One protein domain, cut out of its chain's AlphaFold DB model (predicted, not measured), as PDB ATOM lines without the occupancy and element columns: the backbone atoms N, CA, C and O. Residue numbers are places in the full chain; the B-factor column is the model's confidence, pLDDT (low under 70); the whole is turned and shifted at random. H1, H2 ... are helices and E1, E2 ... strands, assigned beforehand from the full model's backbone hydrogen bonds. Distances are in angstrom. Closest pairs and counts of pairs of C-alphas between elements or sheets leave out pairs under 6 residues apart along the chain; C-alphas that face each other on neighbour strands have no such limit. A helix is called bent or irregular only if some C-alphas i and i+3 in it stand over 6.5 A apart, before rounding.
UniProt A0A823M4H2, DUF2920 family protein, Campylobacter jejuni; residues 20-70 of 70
ATOM      1  N   LYS A  20     -31.661 -11.705  -6.347       84.44
ATOM      2  CA  LYS A  20     -30.227 -11.478  -6.105       84.44
ATOM      3  C   LYS A  20     -29.957 -10.483  -4.970       84.44
ATOM      4  O   LYS A  20     -28.996 -10.656  -4.223       84.44
ATOM      5  N   ALA A  21     -30.757  -9.425  -4.852       83.75
ATOM      6  CA  ALA A  21     -30.632  -8.446  -3.777       83.75
ATOM      7  C   ALA A  21     -31.215  -8.965  -2.456       83.75
ATOM      8  O   ALA A  21     -30.649  -8.662  -1.408       83.75
ATOM      9  N   LEU A  22     -32.281  -9.773  -2.505       82.94
ATOM     10  CA  LEU A  22     -32.808 -10.479  -1.331       82.94
ATOM     11  C   LEU A  22     -31.762 -11.442  -0.766       82.94
ATOM     12  O   LEU A  22     -31.394 -11.326   0.400       82.94
ATOM     13  N   PHE A  23     -31.190 -12.307  -1.608       86.31
ATOM     14  CA  PHE A  23     -30.124 -13.222  -1.206       86.31
ATOM     15  C   PHE A  23     -28.933 -12.468  -0.619       86.31
ATOM     16  O   PHE A  23     -28.455 -12.829   0.443       86.31
ATOM     17  N   ARG A  24     -28.475 -11.370  -1.227       88.31
ATOM     18  CA  ARG A  24     -27.341 -10.606  -0.673       88.31
ATOM     19  C   ARG A  24     -27.586 -10.046   0.730       88.31
ATOM     20  O   ARG A  24     -26.615  -9.861   1.455       88.31
ATOM     21  N   LYS A  25     -28.836  -9.763   1.101       86.50
ATOM     22  CA  LYS A  25     -29.191  -9.253   2.432       86.50
ATOM     23  C   LYS A  25     -29.422 -10.376   3.436       86.50
ATOM     24  O   LYS A  25     -28.862 -10.348   4.525       86.50
ATOM     25  N   GLU A  26     -30.219 -11.366   3.054       86.19
ATOM     26  CA  GLU A  26     -30.697 -12.398   3.975       86.19
ATOM     27  C   GLU A  26     -29.734 -13.590   4.079       86.19
ATOM     28  O   GLU A  26     -29.598 -14.183   5.148       86.19
ATOM     29  N   LEU A  27     -29.021 -13.934   2.997       89.25
ATOM     30  CA  LEU A  27     -28.137 -15.104   2.954       89.25
ATOM     31  C   LEU A  27     -26.986 -15.019   3.968       89.25
ATOM     32  O   LEU A  27     -26.806 -15.998   4.688       89.25
ATOM     33  N   PRO A  28     -26.233 -13.905   4.106       91.31
ATOM     34  CA  PRO A  28     -25.169 -13.819   5.111       91.31
ATOM     35  C   PRO A  28     -25.699 -14.016   6.537       91.31
ATOM     36  O   PRO A  28     -25.128 -14.771   7.317       91.31
ATOM     37  N   LEU A  29     -26.854 -13.420   6.847       88.44
ATOM     38  CA  LEU A  29     -27.497 -13.526   8.157       88.44
ATOM     39  C   LEU A  29     -28.005 -14.951   8.434       88.44
ATOM     40  O   LEU A  29     -27.953 -15.430   9.569       88.44
ATOM     41  N   MET A  30     -28.469 -15.663   7.403       87.31
ATOM     42  CA  MET A  30     -28.777 -17.092   7.503       87.31
ATOM     43  C   MET A  30     -27.513 -17.933   7.718       87.31
ATOM     44  O   MET A  30     -27.531 -18.820   8.568       87.31
ATOM     45  N   LEU A  31     -26.413 -17.643   7.015       87.06
ATOM     46  CA  LEU A  31     -25.136 -18.348   7.174       87.06
ATOM     47  C   LEU A  31     -24.568 -18.184   8.589       87.06
ATOM     48  O   LEU A  31     -24.156 -19.173   9.186       87.06
ATOM     49  N   GLU A  32     -24.632 -16.989   9.177       88.50
ATOM     50  CA  GLU A  32     -24.232 -16.763  10.573       88.50
ATOM     51  C   GLU A  32     -25.084 -17.574  11.565       88.50
ATOM     52  O   GLU A  32     -24.568 -18.153  12.527       88.50
ATOM     53  N   LYS A  33     -26.402 -17.660  11.331       86.25
ATOM     54  CA  LYS A  33     -27.308 -18.498  12.137       86.25
ATOM     55  C   LYS A  33     -26.997 -19.986  11.989       86.25
ATOM     56  O   LYS A  33     -27.136 -20.726  12.961       86.25
ATOM     57  N   LEU A  34     -26.598 -20.424  10.795       81.50
ATOM     58  CA  LEU A  34     -26.243 -21.812  10.502       81.50
ATOM     59  C   LEU A  34     -24.863 -22.181  11.061       81.50
ATOM     60  O   LEU A  34     -24.737 -23.257  11.621       81.50
ATOM     61  N   GLN A  35     -23.870 -21.290  11.023       78.38
ATOM     62  CA  GLN A  35     -22.550 -21.514  11.633       78.38
ATOM     63  C   GLN A  35     -22.631 -21.715  13.152       78.38
ATOM     64  O   GLN A  35     -21.897 -22.519  13.722       78.38
ATOM     65  N   LYS A  36     -23.547 -21.002  13.824       74.06
ATOM     66  CA  LYS A  36     -23.803 -21.185  15.263       74.06
ATOM     67  C   LYS A  36     -24.484 -22.511  15.580       74.06
ATOM     68  O   LYS A  36     -24.406 -22.984  16.714       74.06
ATOM     69  N   ARG A  37     -25.144 -23.130  14.599       72.00
ATOM     70  CA  ARG A  37     -25.593 -24.508  14.732       72.00
ATOM     71  C   ARG A  37     -24.369 -25.378  14.496       72.00
ATOM     72  O   ARG A  37     -23.933 -25.558  13.368       72.00
ATOM     73  N   LYS A  38     -23.852 -25.993  15.561       63.88
ATOM     74  CA  LYS A  38     -23.109 -27.247  15.413       63.88
ATOM     75  C   LYS A  38     -24.104 -28.299  14.926       63.88
ATOM     76  O   LYS A  38     -24.543 -29.146  15.698       63.88
ATOM     77  N   SER A  39     -24.510 -28.231  13.657       58.75
ATOM     78  CA  SER A  39     -24.918 -29.445  12.981       58.75
ATOM     79  C   SER A  39     -23.650 -30.275  12.960       58.75
ATOM     80  O   SER A  39     -22.761 -30.051  12.142       58.75
ATOM     81  N   PHE A  40     -23.546 -31.217  13.894       55.75
ATOM     82  CA  PHE A  40     -22.945 -32.476  13.519       55.75
ATOM     83  C   PHE A  40     -23.763 -32.894  12.301       55.75
ATOM     84  O   PHE A  40     -24.862 -33.424  12.446       55.75
ATOM     85  N   MET A  41     -23.293 -32.570  11.090       59.06
ATOM     86  CA  MET A  41     -23.496 -33.511  10.009       59.06
ATOM     87  C   MET A  41     -22.934 -34.780  10.618       59.06
ATOM     88  O   MET A  41     -21.734 -34.874  10.861       59.06
ATOM     89  N   GLN A  42     -23.827 -35.639  11.107       61.56
ATOM     90  CA  GLN A  42     -23.437 -36.917  11.652       61.56
ATOM     91  C   GLN A  42     -23.116 -37.702  10.397       61.56
ATOM     92  O   GLN A  42     -23.972 -38.374   9.828       61.56
ATOM     93  N   GLU A  43     -21.927 -37.402   9.870       67.75
ATOM     94  CA  GLU A  43     -21.351 -38.016   8.698       67.75
ATOM     95  C   GLU A  43     -21.528 -39.500   8.961       67.75
ATOM     96  O   GLU A  43     -21.034 -40.029   9.961       67.75
ATOM     97  N   ASN A  44     -22.362 -40.120   8.132       77.31
ATOM     98  CA  ASN A  44     -22.580 -41.553   8.138       77.31
ATOM     99  C   ASN A  44     -23.508 -42.073   9.246       77.31
ATOM    100  O   ASN A  44     -23.369 -43.229   9.619       77.31
ATOM    101  N   SER A  45     -24.468 -41.304   9.786       86.94
ATOM    102  CA  SER A  45     -25.518 -41.918  10.621       86.94
ATOM    103  C   SER A  45     -26.899 -41.267  10.576       86.94
ATOM    104  O   SER A  45     -27.013 -40.045  10.621       86.94
ATOM    105  N   ILE A  46     -27.950 -42.091  10.592       88.38
ATOM    106  CA  ILE A  46     -29.356 -41.675  10.710       88.38
ATOM    107  C   ILE A  46     -29.999 -42.309  11.946       88.38
ATOM    108  O   ILE A  46     -29.715 -43.461  12.272       88.38
ATOM    109  N   SER A  47     -30.869 -41.572  12.640       91.06
ATOM    110  CA  SER A  47     -31.589 -42.073  13.813       91.06
ATOM    111  C   SER A  47     -33.104 -42.073  13.604       91.06
ATOM    112  O   SER A  47     -33.669 -41.148  13.022       91.06
ATOM    113  N   TYR A  48     -33.760 -43.125  14.090       93.31
ATOM    114  CA  TYR A  48     -35.204 -43.309  14.046       93.31
ATOM    115  C   TYR A  48     -35.732 -43.572  15.465       93.31
ATOM    116  O   TYR A  48     -35.473 -44.643  16.027       93.31
ATOM    117  N   PRO A  49     -36.426 -42.606  16.090       92.81
ATOM    118  CA  PRO A  49     -37.062 -42.825  17.383       92.81
ATOM    119  C   PRO A  49     -38.282 -43.745  17.221       92.81
ATOM    120  O   PRO A  49     -39.122 -43.536  16.348       92.81
ATOM    121  N   CYS A  50     -38.385 -44.765  18.065       91.06
ATOM    122  CA  CYS A  50     -39.469 -45.741  18.079       91.06
ATOM    123  C   CYS A  50     -39.816 -46.088  19.535       91.06
ATOM    124  O   CYS A  50     -39.154 -46.899  20.187       91.06
ATOM    125  N   GLY A  51     -40.848 -45.422  20.063       93.06
ATOM    126  CA  GLY A  51     -41.227 -45.517  21.473       93.06
ATOM    127  C   GLY A  51     -40.102 -45.032  22.388       93.06
ATOM    128  O   GLY A  51     -39.587 -43.931  22.211       93.06
ATOM    129  N   ASN A  52     -39.703 -45.885  23.329       93.81
ATOM    130  CA  ASN A  52     -38.610 -45.619  24.270       93.81
ATOM    131  C   ASN A  52     -37.240 -46.025  23.715       93.81
ATOM    132  O   ASN A  52     -36.311 -46.192  24.483       93.81
ATOM    133  N   LYS A  53     -37.125 -46.292  22.411       92.94
ATOM    134  CA  LYS A  53     -35.872 -46.728  21.799       92.94
ATOM    135  C   LYS A  53     -35.511 -45.835  20.631       92.94
ATOM    136  O   LYS A  53     -36.376 -45.349  19.906       92.94
ATOM    137  N   VAL A  54     -34.220 -45.662  20.403       94.31
ATOM    138  CA  VAL A  54     -33.674 -44.957  19.246       94.31
ATOM    139  C   VAL A  54     -32.846 -45.936  18.429       94.31
ATOM    140  O   VAL A  54     -31.844 -46.469  18.904       94.31
ATOM    141  N   PHE A  55     -33.264 -46.160  17.186       94.12
ATOM    142  CA  PHE A  55     -32.549 -46.977  16.212       94.12
ATOM    143  C   PHE A  55     -31.581 -46.080  15.453       94.12
ATOM    144  O   PHE A  55     -32.009 -45.134  14.805       94.12
ATOM    145  N   ILE A  56     -30.284 -46.342  15.543       93.62
ATOM    146  CA  ILE A  56     -29.244 -45.544  14.899       93.62
ATOM    147  C   ILE A  56     -28.559 -46.423  13.860       93.62
ATOM    148  O   ILE A  56     -27.883 -47.382  14.220       93.62
ATOM    149  N   PHE A  57     -28.714 -46.085  12.586       92.06
ATOM    150  CA  PHE A  57     -27.992 -46.725  11.492       92.06
ATOM    151  C   PHE A  57     -26.742 -45.920  11.196       92.06
ATOM    152  O   PHE A  57     -26.834 -44.708  11.005       92.06
ATOM    153  N   LYS A  58     -25.589 -46.582  11.156       92.06
ATOM    154  CA  LYS A  58     -24.316 -45.981  10.768       92.06
ATOM    155  C   LYS A  58     -23.805 -46.599   9.477       92.06
ATOM    156  O   LYS A  58     -23.791 -47.819   9.363       92.06
ATOM    157  N   ASP A  59     -23.383 -45.766   8.543       89.75
ATOM    158  CA  ASP A  59     -22.687 -46.170   7.329       89.75
ATOM    159  C   ASP A  59     -21.191 -46.357   7.644       89.75
ATOM    160  O   ASP A  59     -20.544 -45.485   8.227       89.75
ATOM    161  N   VAL A  60     -20.649 -47.529   7.318       90.44
ATOM    162  CA  VAL A  60     -19.220 -47.857   7.455       90.44
ATOM    163  C   VAL A  60     -18.597 -48.224   6.100       90.44
ATOM    164  O   VAL A  60     -17.565 -48.891   6.046       90.44
ATOM    165  N   GLY A  61     -19.212 -47.782   4.999       86.00
ATOM    166  CA  GLY A  61     -18.780 -48.010   3.620       86.00
ATOM    167  C   GLY A  61     -19.419 -49.258   3.014       86.00
ATOM    168  O   GLY A  61     -20.317 -49.159   2.186       86.00
ATOM    169  N   ASP A  62     -18.980 -50.442   3.447       91.25
ATOM    170  CA  ASP A  62     -19.426 -51.719   2.857       91.25
ATOM    171  C   ASP A  62     -20.751 -52.240   3.437       91.25
ATOM    172  O   ASP A  62     -21.372 -53.156   2.893       91.25
ATOM    173  N   LYS A  63     -21.180 -51.700   4.583       92.31
ATOM    174  CA  LYS A  63     -22.378 -52.138   5.304       92.31
ATOM    175  C   LYS A  63     -22.940 -51.025   6.181       92.31
ATOM    176  O   LYS A  63     -22.264 -50.043   6.478       92.31
ATOM    177  N   PHE A  64     -24.156 -51.257   6.666       91.44
ATOM    178  CA  PHE A  64     -24.769 -50.448   7.709       91.44
ATOM    179  C   PHE A  64     -24.773 -51.201   9.038       91.44
ATOM    180  O   PHE A  64     -25.180 -52.361   9.105       91.44
ATOM    181  N   GLU A  65     -24.350 -50.531  10.103       94.06
ATOM    182  CA  GLU A  65     -24.433 -51.042  11.469       94.06
ATOM    183  C   GLU A  65     -25.632 -50.425  12.187       94.06
ATOM    184  O   GLU A  65     -25.804 -49.206  12.192       94.06
ATOM    185  N   LEU A  66     -26.460 -51.266  12.809       94.38
ATOM    186  CA  LEU A  66     -27.587 -50.828  13.626       94.38
ATOM    187  C   LEU A  66     -27.197 -50.832  15.107       94.38
ATOM    188  O   LEU A  66     -26.840 -51.867  15.663       94.38
ATOM    189  N   VAL A  67     -27.345 -49.683  15.763       93.19
ATOM    190  CA  VAL A  67     -27.214 -49.520  17.214       93.19
ATOM    191  C   VAL A  67     -28.567 -49.121  17.786       93.19
ATOM    192  O   VAL A  67     -29.160 -48.141  17.346       93.19
ATOM    193  N   ILE A  68     -29.043 -49.850  18.791       94.25
ATOM    194  CA  ILE A  68     -30.285 -49.532  19.500       94.25
ATOM    195  C   ILE A  68     -29.911 -48.927  20.853       94.25
ATOM    196  O   ILE A  68     -29.105 -49.503  21.582       94.25
ATOM    197  N   LYS A  69     -30.471 -47.760  21.167       92.31
ATOM    198  CA  LYS A  69     -30.372 -47.123  22.488       92.31
ATOM    199  C   LYS A  69     -31.749 -47.082  23.137       92.31
ATOM    200  O   LYS A  69     -32.723 -46.877  22.415       92.31
ATOM    201  N   ASP A  70     -31.800 -47.275  24.448       87.56
ATOM    202  CA  ASP A  70     -32.972 -46.969  25.282       87.56
ATOM    203  C   ASP A  70     -32.978 -45.481  25.687       87.56
ATOM    204  O   ASP A  70     -31.881 -44.865  25.688       87.56
TER     205      ASP A  70
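This is residues 20 to 70 of the 70 residues of the protein "DUF2920 family protein" of Campylobacter jejuni (UniProt A0A823M4H2). A small sheet of three strands, E1, E2 and E3, makes a head at one end, and the helix H1 sticks out far from it at the other end, joined to the head by a strung-out link. H1 and the first part of that link, residues 20 to 41, stand free, and both faces of the sheet are bare of any named helix. The printed part has 51 residues, with one named helix followed by three named strands, H1 E1 E2 E3; the sheet's order is E1, E2, E3, all antiparallel, and the class is mixed, helices and strands. The whole is extended, with a radius of gyration of the C-alphas of 17.2 A, and its C-alphas span 46 by 29 by 17 A.

E2, residues 53 to 59, is the longest strand by residues and measures 19.6 A from first to last C-alpha. E1 is residues 45 to 50, 16.3 A long, and begins with C-alpha 45 at (-25.518, -41.918, 10.621). E3 is residues 64 to 69, 16.2 A long, and ends with C-alpha 69 at (-30.372, -47.123, 22.488). H1 is residues 20 to 35, 21.8 A long, and begins with C-alpha 20 at (-30.227, -11.478, -6.105). H1 has a kink of 35 degrees near residue 27 and is only just irregular: C-alphas 25 and 28 are 6.6 A apart.

The strands form a meander, each the antiparallel neighbour of the one before, with E2 as the inner strand and E1 and E3 as edge strands. E1 and E2 are a hairpin, with 161 degrees between their directions; the C-alphas of Ser 45 and Lys 58, which face each other, are 4.2 A apart. Across this pair N 48 and O 55 are within hydrogen-bond range at 2.8 A, as are N 57 and O 46 at 2.8 A. E2 and E3 are also a hairpin, with 157 degrees between their directions; the C-alphas of Phe 57 and Leu 66, which face each other, are 4.6 A apart. Here N 56 and O 67 are within hydrogen-bond range at 2.8 A, as are N 65 and O 58 at 2.9 A. H1 is not on the sheet, with 0 pairs of C-alphas within 10 A, and it is apart from E2 and from E3. In H1, 10 of 12 O i to N i+4 pairs are within hydrogen-bond range.

The outline is elongated, and the two C-alphas farthest apart, those of Ala 21 and Asp 70, are 48.3 A from each other. The printed part has no cut and ends at residue 70, the chain's last residue. The links E1 to E2 and E2 to E3 are tight, with 2 and 4 residues; the link H1 to E1, with 9 residues, is short, and no link is long. The mean pLDDT of the printed part is 85.4, and residues 38 to 43, in the link from H1 to E1, are under 70.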